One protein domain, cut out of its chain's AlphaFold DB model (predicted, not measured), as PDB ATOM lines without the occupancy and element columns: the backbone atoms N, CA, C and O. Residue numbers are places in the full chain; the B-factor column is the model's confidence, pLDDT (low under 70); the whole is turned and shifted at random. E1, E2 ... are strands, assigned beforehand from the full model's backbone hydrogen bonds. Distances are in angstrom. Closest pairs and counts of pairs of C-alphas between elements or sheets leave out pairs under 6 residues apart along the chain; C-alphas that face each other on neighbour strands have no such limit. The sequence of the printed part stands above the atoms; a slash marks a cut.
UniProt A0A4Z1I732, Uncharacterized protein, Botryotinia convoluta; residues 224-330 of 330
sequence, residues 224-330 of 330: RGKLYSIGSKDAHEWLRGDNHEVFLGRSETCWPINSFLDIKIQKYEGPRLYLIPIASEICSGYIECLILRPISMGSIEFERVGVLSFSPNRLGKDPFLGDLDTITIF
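What this domain is: This is residues 224 to 330 of the 330 residues of an uncharacterized protein of Botryotinia convoluta (UniProt A0A4Z1I732). What does the model look like? A strongly twisted sheet rolls round on itself into a rough small barrel, with the meander E4, E5 and E6 as its main wall, E1 beside E4, and E3 and E7 both beside E6. Residues 224 to 225, ahead of E1, pair antiparallel with residues 325 to 326 of E7 and bring the rolled sheet's edges together, while E2 sits outside the sheet near E3. What is it made of? The printed part has 107 residues with seven named strands, E1 to E7 in chain order, and no named helix; its class is all strand, though under half of the residues, 43, are in named elements. The branched sheet is mixed, and the whole is compact, with a radius of gyration of the C-alphas of 13.4 A and spans of 37 by 33 by 22 A.

Where its parts are: Where are the longest strands? E6, residues 301 to 310, begins at C-alpha 301 (147.606, 196.651, 177.526) and is 24.4 A long. E4, residues 273 to 281, is 23.1 A long, and E5, residues 287 to 294, is 21.6 A long. Where are the shorter ones? E1, residues 228 to 230, begins at C-alpha 228 (137.391, 200.297, 168.495); E2 is residues 245 to 248 and E3 is residues 258 to 261. E7, residues 325 to 329, ends at C-alpha 329 (143.295, 194.487, 180.911).

How they stand to each other: How does the sheet run outward from E6? E5 and E6 are a hairpin, with N 291 and O 306 2.8 A apart; E4 and E5 are a hairpin too, with N 274 and O 292 2.8 A apart. E4, E5 and E6 form a meander, each strand the antiparallel neighbour of the one before, and with E3 a Greek key, the first of four strands being the antiparallel neighbour of the fourth. What lies at the edges? E3 is antiparallel to E6, with N 260 and O 307 2.9 A apart, and E7 is parallel to E6, with N 302 and O 328 2.8 A apart. E1 is antiparallel to E4, with N 230 and O 273 2.8 A apart. How do bends and E2 fit in? E6 bends by 71 degrees at residue 305, and E4 by 54 degrees at residue 278. E2 pairs with no named strand; its closest C-alphas to E3 are those of Val 246 and Ser 259, 5.8 A apart.

The domain as a whole: How large is it? The two C-alphas farthest apart are those of Tyr 268 and Cys 283, 38.7 A. Is it continuous, and which links are long? The printed part has no cut; the links E1 to E2, E3 to E4 and E6 to E7 are long. Where is confidence low? The mean pLDDT of the printed part is 74.5, and residues 231 to 257, 267 to 271 and 313 to 322 are under 70.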
ATOM      1  N   ARG A 224     139.892 188.266 173.814       95.50
ATOM      2  CA  ARG A 224     139.839 188.288 172.362       95.50
ATOM      3  C   ARG A 224     138.491 188.834 171.929       95.50
ATOM      4  O   ARG A 224     137.445 188.258 172.220       95.50
ATOM      5  N   GLY A 225     138.506 189.954 171.232       92.50
ATOM      6  CA  GLY A 225     137.294 190.636 170.809       92.50
ATOM      7  C   GLY A 225     137.626 191.741 169.833       92.50
ATOM      8  O   GLY A 225     138.785 191.976 169.507       92.50
ATOM      9  N   LYS A 226     136.601 192.410 169.324       88.81
ATOM     10  CA  LYS A 226     136.838 193.485 168.371       88.81
ATOM     11  C   LYS A 226     137.073 194.807 169.100       88.81
ATOM     12  O   LYS A 226     136.274 195.158 169.972       88.81
ATOM     13  N   LEU A 227     138.127 195.532 168.737       88.19
ATOM     14  CA  LEU A 227     138.551 196.750 169.424       88.19
ATOM     15  C   LEU A 227     138.300 198.003 168.571       88.19
ATOM     16  O   LEU A 227     138.628 198.047 167.389       88.19
ATOM     17  N   TYR A 228     137.763 199.058 169.189       82.88
ATOM     18  CA  TYR A 228     137.391 200.297 168.495       82.88
ATOM     19  C   TYR A 228     138.025 201.503 169.131       82.88
ATOM     20  O   TYR A 228     137.699 201.833 170.264       82.88
ATOM     21  N   SER A 229     138.868 202.216 168.391       79.38
ATOM     22  CA  SER A 229     139.366 203.507 168.858       79.38
ATOM     23  C   SER A 229     138.272 204.572 168.770       79.38
ATOM     24  O   SER A 229     137.765 204.876 167.690       79.38
ATOM     25  N   ILE A 230     137.962 205.190 169.907       73.06
ATOM     26  CA  ILE A 230     137.247 206.462 169.978       73.06
ATOM     27  C   ILE A 230     138.310 207.547 169.780       73.06
ATOM     28  O   ILE A 230     139.052 207.893 170.698       73.06
ATOM     29  N   GLY A 231     138.463 208.006 168.539       58.56
ATOM     30  CA  GLY A 231     139.545 208.906 168.153       58.56
ATOM     31  C   GLY A 231     139.071 210.071 167.295       58.56
ATOM     32  O   GLY A 231     138.917 209.928 166.084       58.56
ATOM     33  N   SER A 232     138.960 211.240 167.917       50.28
ATOM     34  CA  SER A 232     139.440 212.495 167.333       50.28
ATOM     35  C   SER A 232     140.483 213.088 168.282       50.28
ATOM     36  O   SER A 232     140.605 212.646 169.426       50.28
ATOM     37  N   LYS A 233     141.280 214.043 167.796       50.44
ATOM     38  CA  LYS A 233     142.334 214.712 168.577       50.44
ATOM     39  C   LYS A 233     141.782 215.491 169.777       50.44
ATOM     40  O   LYS A 233     142.539 215.730 170.712       50.44
ATOM     41  N   ASP A 234     140.488 215.812 169.773       52.69
ATOM     42  CA  ASP A 234     139.861 216.668 170.773       52.69
ATOM     43  C   ASP A 234     138.896 215.871 171.668       52.69
ATOM     44  O   ASP A 234     137.848 215.399 171.228       52.69
ATOM     45  N   ALA A 235     139.220 215.754 172.963       51.16
ATOM     46  CA  ALA A 235     138.381 215.078 173.965       51.16
ATOM     47  C   ALA A 235     136.947 215.647 174.046       51.16
ATOM     48  O   ALA A 235     136.015 214.957 174.448       51.16
ATOM     49  N   HIS A 236     136.760 216.900 173.618       52.97
ATOM     50  CA  HIS A 236     135.473 217.596 173.549       52.97
ATOM     51  C   HIS A 236     134.475 216.997 172.543       52.97
ATOM     52  O   HIS A 236     133.288 217.310 172.615       52.97
ATOM     53  N   GLU A 237     134.929 216.160 171.605       53.19
ATOM     54  CA  GLU A 237     134.047 215.531 170.614       53.19
ATOM     55  C   GLU A 237     133.249 214.353 171.184       53.19
ATOM     56  O   GLU A 237     132.131 214.091 170.737       53.19
ATOM     57  N   TRP A 238     133.793 213.666 172.190       59.19
ATOM     58  CA  TRP A 238     133.175 212.489 172.803       59.19
ATOM     59  C   TRP A 238     132.907 212.650 174.305       59.19
ATOM     60  O   TRP A 238     132.209 211.807 174.855       59.19
ATOM     61  N   LEU A 239     133.374 213.730 174.953       58.88
ATOM     62  CA  LEU A 239     132.983 214.142 176.310       58.88
ATOM     63  C   LEU A 239     132.245 215.485 176.280       58.88
ATOM     64  O   LEU A 239     132.839 216.507 175.923       58.88
ATOM     65  N   ARG A 240     130.982 215.528 176.734       58.78
ATOM     66  CA  ARG A 240     130.270 216.804 176.967       58.78
ATOM     67  C   ARG A 240     129.994 217.079 178.440       58.78
ATOM     68  O   ARG A 240     129.778 216.180 179.250       58.78
ATOM     69  N   GLY A 241     129.954 218.377 178.741       55.78
ATOM     70  CA  GLY A 241     129.602 218.916 180.050       55.78
ATOM     71  C   GLY A 241     130.651 218.659 181.132       55.78
ATOM     72  O   GLY A 241     131.752 218.171 180.870       55.78
ATOM     73  N   ASP A 242     130.285 219.007 182.363       56.12
ATOM     74  CA  ASP A 242     131.057 218.687 183.571       56.12
ATOM     75  C   ASP A 242     130.704 217.294 184.129       56.12
ATOM     76  O   ASP A 242     131.419 216.762 184.980       56.12
ATOM     77  N   ASN A 243     129.655 216.664 183.582       55.12
ATOM     78  CA  ASN A 243     129.159 215.334 183.952       55.12
ATOM     79  C   ASN A 243     129.807 214.180 183.160       55.12
ATOM     80  O   ASN A 243     129.442 213.034 183.384       55.12
ATOM     81  N   HIS A 244     130.778 214.460 182.278       63.59
ATOM     82  CA  HIS A 244     131.588 213.459 181.554       63.59
ATOM     83  C   HIS A 244     130.757 212.381 180.831       63.59
ATOM     84  O   HIS A 244     131.090 211.198 180.861       63.59
ATOM     85  N   GLU A 245     129.674 212.796 180.176       64.50
ATOM     86  CA  GLU A 245     128.873 211.915 179.323       64.50
ATOM     87  C   GLU A 245     129.678 211.515 178.081       64.50
ATOM     88  O   GLU A 245     130.278 212.382 177.435       64.50
ATOM     89  N   VAL A 246     129.688 210.217 177.747       64.25
ATOM     90  CA  VAL A 246     130.391 209.684 176.571       64.25
ATOM     91  C   VAL A 246     129.447 209.606 175.372       64.25
ATOM     92  O   VAL A 246     128.377 209.001 175.447       64.25
ATOM     93  N   PHE A 247     129.870 210.160 174.238       63.22
ATOM     94  CA  PHE A 247     129.116 210.151 172.981       63.22
ATOM     95  C   PHE A 247     129.827 209.321 171.907       63.22
ATOM     96  O   PHE A 247     131.054 209.331 171.815       63.22
ATOM     97  N   LEU A 248     129.055 208.640 171.050       59.56
ATOM     98  CA  LEU A 248     129.561 208.029 169.815       59.56
ATOM     99  C   LEU A 248     128.938 208.717 168.595       59.56
ATOM    100  O   LEU A 248     127.716 208.753 168.453       59.56
ATOM    101  N   GLY A 249     129.785 209.242 167.704       54.69
ATOM    102  CA  GLY A 249     129.385 209.924 166.467       54.69
ATOM    103  C   GLY A 249     130.421 210.956 166.010       54.69
ATOM    104  O   GLY A 249     131.281 211.347 166.789       54.69
ATOM    105  N   ARG A 250     130.370 211.377 164.736       49.12
ATOM    106  CA  ARG A 250     131.302 212.359 164.128       49.12
ATOM    107  C   ARG A 250     130.687 213.752 163.873       49.12
ATOM    108  O   ARG A 250     131.339 214.574 163.240       49.12
ATOM    109  N   SER A 251     129.448 214.040 164.287       44.12
ATOM    110  CA  SER A 251     128.813 215.349 164.025       44.12
ATOM    111  C   SER A 251     127.698 215.700 165.022       44.12
ATOM    112  O   SER A 251     127.383 214.912 165.906       44.12
ATOM    113  N   GLU A 252     127.099 216.889 164.866       42.47
ATOM    114  CA  GLU A 252     126.047 217.523 165.694       42.47
ATOM    115  C   GLU A 252     124.818 216.650 166.036       42.47
ATOM    116  O   GLU A 252     124.003 217.041 166.869       42.47
ATOM    117  N   THR A 253     124.702 215.451 165.462       44.75
ATOM    118  CA  THR A 253     123.686 214.430 165.755       44.75
ATOM    119  C   THR A 253     124.148 213.383 166.784       44.75
ATOM    120  O   THR A 253     123.698 212.238 166.750       44.75
ATOM    121  N   CYS A 254     125.051 213.744 167.704       53.94
ATOM    122  CA  CYS A 254     125.473 212.866 168.799       53.94
ATOM    123  C   CYS A 254     124.277 212.472 169.681       53.94
ATOM    124  O   CYS A 254     123.668 213.314 170.341       53.94
ATOM    125  N   TRP A 255     123.963 211.177 169.716       52.31
ATOM    126  CA  TRP A 255     122.913 210.634 170.573       52.31
ATOM    127  C   TRP A 255     123.472 210.366 171.971       52.31
ATOM    128  O   TRP A 255     124.583 209.843 172.070       52.31
ATOM    129  N   PRO A 256     122.729 210.670 173.047       51.19
ATOM    130  CA  PRO A 256     123.131 210.267 174.384       51.19
ATOM    131  C   PRO A 256     123.168 208.738 174.458       51.19
ATOM    132  O   PRO A 256     122.233 208.044 174.033       51.19
ATOM    133  N   ILE A 257     124.277 208.225 174.973       68.38
ATOM    134  CA  ILE A 257     124.506 206.806 175.212       68.38
ATOM    135  C   ILE A 257     124.608 206.617 176.719       68.38
ATOM    136  O   ILE A 257     125.115 207.484 177.427       68.38
ATOM    137  N   ASN A 258     124.110 205.490 177.221       74.94
ATOM    138  CA  ASN A 258     124.200 205.183 178.641       74.94
ATOM    139  C   ASN A 258     125.649 204.800 178.969       74.94
ATOM    140  O   ASN A 258     126.033 203.639 178.834       74.94
ATOM    141  N   SER A 259     126.453 205.788 179.362       81.38
ATOM    142  CA  SER A 259     127.850 205.624 179.765       81.38
ATOM    143  C   SER A 259     128.016 205.771 181.270       81.38
ATOM    144  O   SER A 259     127.451 206.688 181.862       81.38
ATOM    145  N   PHE A 260     128.852 204.929 181.867       85.44
ATOM    146  CA  PHE A 260     129.209 204.993 183.282       85.44
ATOM    147  C   PHE A 260     130.727 204.922 183.390       85.44
ATOM    148  O   PHE A 260     131.322 203.881 183.114       85.44
ATOM    149  N   LEU A 261     131.356 206.042 183.738       86.75
ATOM    150  CA  LEU A 261     132.804 206.104 183.911       86.75
ATOM    151  C   LEU A 261     133.193 205.662 185.320       86.75
ATOM    152  O   LEU A 261     132.613 206.105 186.309       86.75
ATOM    153  N   ASP A 262     134.221 204.823 185.395       89.12
ATOM    154  CA  ASP A 262     134.800 204.350 186.651       89.12
ATOM    155  C   ASP A 262     135.582 205.474 187.352       89.12
ATOM    156  O   ASP A 262     135.635 205.533 188.578       89.12
ATOM    157  N   ILE A 263     136.200 206.364 186.567       85.94
ATOM    158  CA  ILE A 263     137.003 207.502 187.026       85.94
ATOM    159  C   ILE A 263     136.765 208.729 186.146       85.94
ATOM    160  O   ILE A 263     136.407 208.622 184.974       85.94
ATOM    161  N   LYS A 264     137.030 209.914 186.697       81.19
ATOM    162  CA  LYS A 264     137.019 211.161 185.927       81.19
ATOM    163  C   LYS A 264     138.154 211.165 184.894       81.19
ATOM    164  O   LYS A 264     139.315 211.008 185.264       81.19
ATOM    165  N   ILE A 265     137.821 211.405 183.625       77.50
ATOM    166  CA  ILE A 265     138.790 211.532 182.525       77.50
ATOM    167  C   ILE A 265     139.041 213.016 182.254       77.50
ATOM    168  O   ILE A 265     138.096 213.777 182.039       77.50
ATOM    169  N   GLN A 266     140.298 213.457 182.293       72.62
ATOM    170  CA  GLN A 266     140.623 214.874 182.106       72.62
ATOM    171  C   GLN A 266     140.628 215.246 180.616       72.62
ATOM    172  O   GLN A 266     141.091 214.483 179.780       72.62
ATOM    173  N   LYS A 267     140.153 216.451 180.273       64.25
ATOM    174  CA  LYS A 267     139.999 216.912 178.873       64.25
ATOM    175  C   LYS A 267     141.320 217.047 178.096       64.25
ATOM    176  O   LYS A 267     141.310 216.986 176.874       64.25
ATOM    177  N   TYR A 268     142.427 217.290 178.794       60.56
ATOM    178  CA  TYR A 268     143.764 217.497 178.221       60.56
ATOM    179  C   TYR A 268     144.677 216.278 178.373       60.56
ATOM    180  O   TYR A 268     145.743 216.226 177.759       60.56
ATOM    181  N   GLU A 269     144.270 215.290 179.174       57.06
ATOM    182  CA  GLU A 269     144.806 213.948 179.018       57.06
ATOM    183  C   GLU A 269     144.315 213.500 177.640       57.06
ATOM    184  O   GLU A 269     143.115 213.444 177.393       57.06
ATOM    185  N   GLY A 270     145.230 213.256 176.707       54.25
ATOM    186  CA  GLY A 270     144.899 212.864 175.338       54.25
ATOM    187  C   GLY A 270     144.889 211.353 175.077       54.25
ATOM    188  O   GLY A 270     145.488 210.960 174.072       54.25
ATOM    189  N   PRO A 271     144.305 210.453 175.901       62.91
ATOM    190  CA  PRO A 271     144.235 209.063 175.511       62.91
ATOM    191  C   PRO A 271     143.154 208.892 174.444       62.91
ATOM    192  O   PRO A 271     142.004 209.306 174.598       62.91
ATOM    193  N   ARG A 272     143.526 208.201 173.367       74.69
ATOM    194  CA  ARG A 272     142.560 207.486 172.536       74.69
ATOM    195  C   ARG A 272     141.912 206.446 173.441       74.69
ATOM    196  O   ARG A 272     142.599 205.530 173.888       74.69
ATOM    197  N   LEU A 273     140.636 206.618 173.765       82.75
ATOM    198  CA  LEU A 273     139.887 205.560 174.428       82.75
ATOM    199  C   LEU A 273     139.558 204.471 173.420       82.75
ATOM    200  O   LEU A 273     139.477 204.716 172.214       82.75
ATOM    201  N   TYR A 274     139.356 203.268 173.932       87.31
ATOM    202  CA  TYR A 274     138.966 202.126 173.133       87.31
ATOM    203  C   TYR A 274     137.688 201.504 173.678       87.31
ATOM    204  O   TYR A 274     137.462 201.497 174.886       87.31
ATOM    205  N   LEU A 275     136.859 200.978 172.784       88.56
ATOM    206  CA  LEU A 275     135.705 200.164 173.132       88.56
ATOM    207  C   LEU A 275     135.942 198.720 172.736       88.56
ATOM    208  O   LEU A 275     136.417 198.450 171.634       88.56
ATOM    209  N   ILE A 276     135.531 197.807 173.606       92.00
ATOM    210  CA  ILE A 276     135.422 196.384 173.288       92.00
ATOM    211  C   ILE A 276     134.020 195.892 173.676       92.00
ATOM    212  O   ILE A 276     133.646 195.987 174.848       92.00
ATOM    213  N   PRO A 277     133.204 195.404 172.723       91.56
ATOM    214  CA  PRO A 277     131.942 194.734 173.024       91.56
ATOM    215  C   PRO A 277     132.186 193.481 173.860       91.56
ATOM    216  O   PRO A 277     132.893 192.577 173.424       91.56
ATOM    217  N   ILE A 278     131.593 193.420 175.051       92.06
ATOM    218  CA  ILE A 278     131.775 192.303 175.983       92.06
ATOM    219  C   ILE A 278     130.559 191.379 175.998       92.06
ATOM    220  O   ILE A 278     130.704 190.157 176.067       92.06
ATOM    221  N   ALA A 279     129.359 191.945 175.865       90.25
ATOM    222  CA  ALA A 279     128.113 191.201 175.895       90.25
ATOM    223  C   ALA A 279     127.009 191.909 175.103       90.25
ATOM    224  O   ALA A 279     127.063 193.113 174.870       90.25
ATOM    225  N   SER A 280     125.988 191.156 174.705       87.81
ATOM    226  CA  SER A 280     124.731 191.697 174.191       87.81
ATOM    227  C   SER A 280     123.561 191.182 175.012       87.81
ATOM    228  O   SER A 280     123.482 189.984 175.288       87.81
ATOM    229  N   GLU A 281     122.650 192.071 175.388       81.44
ATOM    230  CA  GLU A 281     121.424 191.713 176.092       81.44
ATOM    231  C   GLU A 281     120.413 191.087 175.119       81.44
ATOM    232  O   GLU A 281     120.003 191.701 174.134       81.44
ATOM    233  N   ILE A 282     119.975 189.855 175.404       75.88
ATOM    234  CA  ILE A 282     119.153 189.054 174.482       75.88
ATOM    235  C   ILE A 282     117.783 189.701 174.217       75.88
ATOM    236  O   ILE A 282     117.251 189.583 173.116       75.88
ATOM    237  N   CYS A 283     117.191 190.366 175.214       72.38
ATOM    238  CA  CYS A 283     115.832 190.905 175.105       72.38
ATOM    239  C   CYS A 283     115.774 192.273 174.417       72.38
ATOM    240  O   CYS A 283     114.843 192.535 173.660       72.38
ATOM    241  N   SER A 284     116.737 193.147 174.698       75.50
ATOM    242  CA  SER A 284     116.747 194.525 174.201       75.50
ATOM    243  C   SER A 284     117.604 194.686 172.940       75.50
ATOM    244  O   SER A 284     117.447 195.661 172.202       75.50
ATOM    245  N   GLY A 285     118.522 193.744 172.690       77.94
ATOM    246  CA  GLY A 285     119.522 193.829 171.634       77.94
ATOM    247  C   GLY A 285     120.607 194.875 171.900       77.94
ATOM    248  O   GLY A 285     121.383 195.169 170.993       77.94
ATOM    249  N   TYR A 286     120.667 195.458 173.103       83.25
ATOM    250  CA  TYR A 286     121.735 196.387 173.462       83.25
ATOM    251  C   TYR A 286     123.079 195.661 173.488       83.25
ATOM    252  O   TYR A 286     123.165 194.475 173.826       83.25
ATOM    253  N   ILE A 287     124.123 196.380 173.091       86.56
ATOM    254  CA  ILE A 287     125.507 195.946 173.204       86.56
ATOM    255  C   ILE A 287     126.134 196.681 174.376       86.56
ATOM    256  O   ILE A 287     126.085 197.910 174.452       86.56
ATOM    257  N   GLU A 288     126.750 195.891 175.241       88.75
ATOM    258  CA  GLU A 288     127.523 196.331 176.385       88.75
ATOM    259  C   GLU A 288     129.006 196.322 176.020       88.75
ATOM    260  O   GLU A 288     129.562 195.300 175.598       88.75
ATOM    261  N   CYS A 289     129.655 197.467 176.188       90.56
ATOM    262  CA  CYS A 289     131.064 197.676 175.900       90.56
ATOM    263  C   CYS A 289     131.828 198.078 177.156       90.56
ATOM    264  O   CYS A 289     131.335 198.851 177.979       90.56
ATOM    265  N   LEU A 290     133.078 197.630 177.247       93.69
ATOM    266  CA  LEU A 290     134.047 198.241 178.153       93.69
ATOM    267  C   LEU A 290     134.650 199.474 177.489       93.69
ATOM    268  O   LEU A 290     134.934 199.452 176.291       93.69
ATOM    269  N   ILE A 291     134.877 200.512 178.285       91.19
ATOM    270  CA  ILE A 291     135.668 201.680 177.919       91.19
ATOM    271  C   ILE A 291     137.065 201.478 178.494       91.19
ATOM    272  O   ILE A 291     137.239 201.296 179.702       91.19
ATOM    273  N   LEU A 292     138.059 201.501 177.617       92.25
ATOM    274  CA  LEU A 292     139.441 201.172 177.921       92.25
ATOM    275  C   LEU A 292     140.359 202.357 177.641       92.25
ATOM    276  O   LEU A 292     140.199 203.062 176.642       92.25
ATOM    277  N   ARG A 293     141.356 202.539 178.503       89.94
ATOM    278  CA  ARG A 293     142.452 203.491 178.318       89.94
ATOM    279  C   ARG A 293     143.760 202.708 178.159       89.94
ATOM    280  O   ARG A 293     144.021 201.837 178.985       89.94
ATOM    281  N   PRO A 294     144.563 202.955 177.111       89.88
ATOM    282  CA  PRO A 294     145.846 202.276 176.957       89.88
ATOM    283  C   PRO A 294     146.805 202.717 178.067       89.88
ATOM    284  O   PRO A 294     146.888 203.907 178.373       89.88
ATOM    285  N   ILE A 295     147.547 201.769 178.644       89.44
ATOM    286  CA  ILE A 295     148.532 202.053 179.706       89.44
ATOM    287  C   ILE A 295     149.734 202.818 179.137       89.44
ATOM    288  O   ILE A 295     150.304 203.692 179.785       89.44
ATOM    289  N   SER A 296     150.112 202.509 177.897       84.88
ATOM    290  CA  SER A 296     151.142 203.227 177.151       84.88
ATOM    291  C   SER A 296     150.780 203.319 175.668       84.88
ATOM    292  O   SER A 296     149.976 202.546 175.143       84.88
ATOM    293  N   MET A 297     151.344 204.311 174.981       77.69
ATOM    294  CA  MET A 297     151.046 204.575 173.572       77.69
ATOM    295  C   MET A 297     151.393 203.370 172.689       77.69
ATOM    296  O   MET A 297     152.541 202.942 172.645       77.69
ATOM    297  N   GLY A 298     150.400 202.861 171.951       74.25
ATOM    298  CA  GLY A 298     150.563 201.716 171.047       74.25
ATOM    299  C   GLY A 298     150.553 200.346 171.732       74.25
ATOM    300  O   GLY A 298     150.753 199.344 171.050       74.25
ATOM    301  N   SER A 299     150.317 200.287 173.047       83.25
ATOM    302  CA  SER A 299     150.202 199.023 173.773       83.25
ATOM    303  C   SER A 299     148.852 198.340 173.535       83.25
ATOM    304  O   SER A 299     147.830 198.997 173.335       83.25
ATOM    305  N   ILE A 300     148.860 197.007 173.602       89.00
ATOM    306  CA  ILE A 300     147.663 196.155 173.711       89.00
ATOM    307  C   ILE A 300     147.253 195.923 175.178       89.00
ATOM    308  O   ILE A 300     146.414 195.071 175.474       89.00
ATOM    309  N   GLU A 301     147.874 196.661 176.095       94.94
ATOM    310  CA  GLU A 301     147.606 196.651 177.526       94.94
ATOM    311  C   GLU A 301     146.784 197.877 177.915       94.94
ATOM    312  O   GLU A 301     147.138 199.027 177.625       94.94
ATOM    313  N   PHE A 302     145.682 197.618 178.602       94.81
ATOM    314  CA  PHE A 302     144.674 198.606 178.928       94.81
ATOM    315  C   PHE A 302     144.345 198.581 180.412       94.81
ATOM    316  O   PHE A 302     144.465 197.564 181.092       94.81
ATOM    317  N   GLU A 303     143.838 199.703 180.891       94.06
ATOM    318  CA  GLU A 303     143.031 199.758 182.098       94.06
ATOM    319  C   GLU A 303     141.571 200.025 181.733       94.06
ATOM    320  O   GLU A 303     141.253 200.700 180.745       94.06
ATOM    321  N   ARG A 304     140.666 199.501 182.551       94.69
ATOM    322  CA  ARG A 304     139.242 199.784 182.444       94.69
ATOM    323  C   ARG A 304     138.944 201.149 183.068       94.69
ATOM    324  O   ARG A 304     139.309 201.418 184.215       94.69
ATOM    325  N   VAL A 305     138.246 201.998 182.320       91.81
ATOM    326  CA  VAL A 305     137.842 203.341 182.770       91.81
ATOM    327  C   VAL A 305     136.334 203.567 182.737       91.81
ATOM    328  O   VAL A 305     135.872 204.643 183.112       91.81
ATOM    329  N   GLY A 306     135.549 202.578 182.318       90.81
ATOM    330  CA  GLY A 306     134.096 202.641 182.370       90.81
ATOM    331  C   GLY A 306     133.417 201.578 181.527       90.81
ATOM    332  O   GLY A 306     134.055 200.673 180.984       90.81
ATOM    333  N   VAL A 307     132.106 201.734 181.389       90.50
ATOM    334  CA  VAL A 307     131.253 200.928 180.517       90.50
ATOM    335  C   VAL A 307     130.299 201.804 179.719       90.50
ATOM    336  O   VAL A 307     129.978 202.932 180.104       90.50
ATOM    337  N   LEU A 308     129.843 201.270 178.593       86.69
ATOM    338  CA  LEU A 308     128.937 201.931 177.671       86.69
ATOM    339  C   LEU A 308     127.904 200.934 177.156       86.69
ATOM    340  O   LEU A 308     128.276 199.856 176.704       86.69
ATOM    341  N   SER A 309     126.639 201.345 177.136       84.25
ATOM    342  CA  SER A 309     125.536 200.557 176.585       84.25
ATOM    343  C   SER A 309     124.852 201.287 175.441       84.25
ATOM    344  O   SER A 309     124.378 202.411 175.625       84.25
ATOM    345  N   PHE A 310     124.737 200.661 174.269       78.81
ATOM    346  CA  PHE A 310     124.037 201.261 173.130       78.81
ATOM    347  C   PHE A 310     123.231 200.245 172.313       78.81
ATOM    348  O   PHE A 310     123.488 199.045 172.323       78.81
ATOM    349  N   SER A 311     122.258 200.750 171.551       77.81
ATOM    350  CA  SER A 311     121.494 199.947 170.592       77.81
ATOM    351  C   SER A 311     122.199 199.930 169.224       77.81
ATOM    352  O   SER A 311     122.442 201.012 168.680       77.81
ATOM    353  N   PRO A 312     122.486 198.754 168.626       70.50
ATOM    354  CA  PRO A 312     123.180 198.629 167.336       70.50
ATOM    355  C   PRO A 312     122.547 199.444 166.210       70.50
ATOM    356  O   PRO A 312     123.247 200.055 165.408       70.50
ATOM    357  N   ASN A 313     121.213 199.539 166.206       67.19
ATOM    358  CA  ASN A 313     120.444 200.288 165.210       67.19
ATOM    359  C   ASN A 313     120.798 201.786 165.176       67.19
ATOM    360  O   ASN A 313     120.492 202.465 164.200       67.19
ATOM    361  N   ARG A 314     121.427 202.315 166.236       62.09
ATOM    362  CA  ARG A 314     121.801 203.730 166.349       62.09
ATOM    363  C   ARG A 314     123.163 204.066 165.736       62.09
ATOM    364  O   ARG A 314     123.423 205.244 165.524       62.09
ATOM    365  N   LEU A 315     124.019 203.079 165.445       57.47
ATOM    366  CA  LEU A 315     125.385 203.316 164.943       57.47
ATOM    367  C   LEU A 315     125.532 203.216 163.412       57.47
ATOM    368  O   LEU A 315     126.626 203.424 162.892       57.47
ATOM    369  N   GLY A 316     124.451 202.980 162.660       60.88
ATOM    370  CA  GLY A 316     124.516 202.838 161.199       60.88
ATOM    371  C   GLY A 316     125.137 201.502 160.766       60.88
ATOM    372  O   GLY A 316     124.849 200.475 161.376       60.88
ATOM    373  N   LYS A 317     125.952 201.489 159.691       55.47
ATOM    374  CA  LYS A 317     126.753 200.296 159.325       55.47
ATOM    375  C   LYS A 317     127.568 199.886 160.547       55.47
ATOM    376  O   LYS A 317     128.189 200.761 161.140       55.47
ATOM    377  N   ASP A 318     127.550 198.592 160.879       57.97
ATOM    378  CA  ASP A 318     128.215 198.032 162.058       57.97
ATOM    379  C   ASP A 318     129.610 198.665 162.219       57.97
ATOM    380  O   ASP A 318     130.495 198.389 161.400       57.97
ATOM    381  N   PRO A 319     129.822 199.551 163.220       58.31
ATOM    382  CA  PRO A 319     131.131 200.154 163.436       58.31
ATOM    383  C   PRO A 319     132.138 199.072 163.798       58.31
ATOM    384  O   PRO A 319     133.336 199.338 163.777       58.31
ATOM    385  N   PHE A 320     131.640 197.860 164.085       64.81
ATOM    386  CA  PHE A 320     132.405 196.713 164.453       64.81
ATOM    387  C   PHE A 320     132.888 195.808 163.318       64.81
ATOM    388  O   PHE A 320     133.132 194.615 163.514       64.81
ATOM    389  N   LEU A 321     133.043 196.341 162.113       50.53
ATOM    390  CA  LEU A 321     133.637 195.620 160.988       50.53
ATOM    391  C   LEU A 321     135.169 195.727 161.060       50.53
ATOM    392  O   LEU A 321     135.740 196.757 160.716       50.53
ATOM    393  N   GLY A 322     135.829 194.662 161.520       60.72
ATOM    394  CA  GLY A 322     137.283 194.578 161.669       60.72
ATOM    395  C   GLY A 322     137.736 193.205 162.175       60.72
ATOM    396  O   GLY A 322     136.897 192.355 162.498       60.72
ATOM    397  N   ASP A 323     139.054 193.003 162.222       75.00
ATOM    398  CA  ASP A 323     139.679 191.788 162.751       75.00
ATOM    399  C   ASP A 323     139.504 191.674 164.278       75.00
ATOM    400  O   ASP A 323     139.171 192.638 164.969       75.00
ATOM    401  N   LEU A 324     139.668 190.459 164.811       84.38
ATOM    402  CA  LEU A 324     139.663 190.224 166.257       84.38
ATOM    403  C   LEU A 324     141.035 190.559 166.838       84.38
ATOM    404  O   LEU A 324     142.029 189.939 166.459       84.38
ATOM    405  N   ASP A 325     141.057 191.445 167.825       88.06
ATOM    406  CA  ASP A 325     142.250 191.794 168.580       88.06
ATOM    407  C   ASP A 325     142.329 190.980 169.871       88.06
ATOM    408  O   ASP A 325     141.316 190.583 170.454       88.06
ATOM    409  N   THR A 326     143.555 190.733 170.327       95.00
ATOM    410  CA  THR A 326     143.813 190.208 171.671       95.00
ATOM    411  C   THR A 326     144.401 191.321 172.516       95.00
ATOM    412  O   THR A 326     145.444 191.876 172.177       95.00
ATOM    413  N   ILE A 327     143.723 191.640 173.612       95.31
ATOM    414  CA  ILE A 327     144.109 192.708 174.528       95.31
ATOM    415  C   ILE A 327     144.268 192.165 175.942       95.31
ATOM    416  O   ILE A 327     143.653 191.161 176.303       95.31
ATOM    417  N   THR A 328     145.057 192.859 176.756       97.25
ATOM    418  CA  THR A 328     145.192 192.572 178.186       97.25
ATOM    419  C   THR A 328     144.666 193.747 178.995       97.25
ATOM    420  O   THR A 328     145.039 194.886 178.736       97.25
ATOM    421  N   ILE A 329     143.799 193.482 179.971       97.38
ATOM    422  CA  ILE A 329     143.295 194.487 180.911       97.38
ATOM    423  C   ILE A 329     143.896 194.208 182.288       97.38
ATOM    424  O   ILE A 329     143.728 193.099 182.801       97.38
ATOM    425  N   PHE A 330     144.565 195.200 182.875       95.12
ATOM    426  CA  PHE A 330     145.201 195.119 184.199       95.12
ATOM    427  C   PHE A 330     144.376 195.732 185.322       95.12
ATOM    428  O   PHE A 330     143.401 196.460 185.042       95.12
TER     429      PHE A 330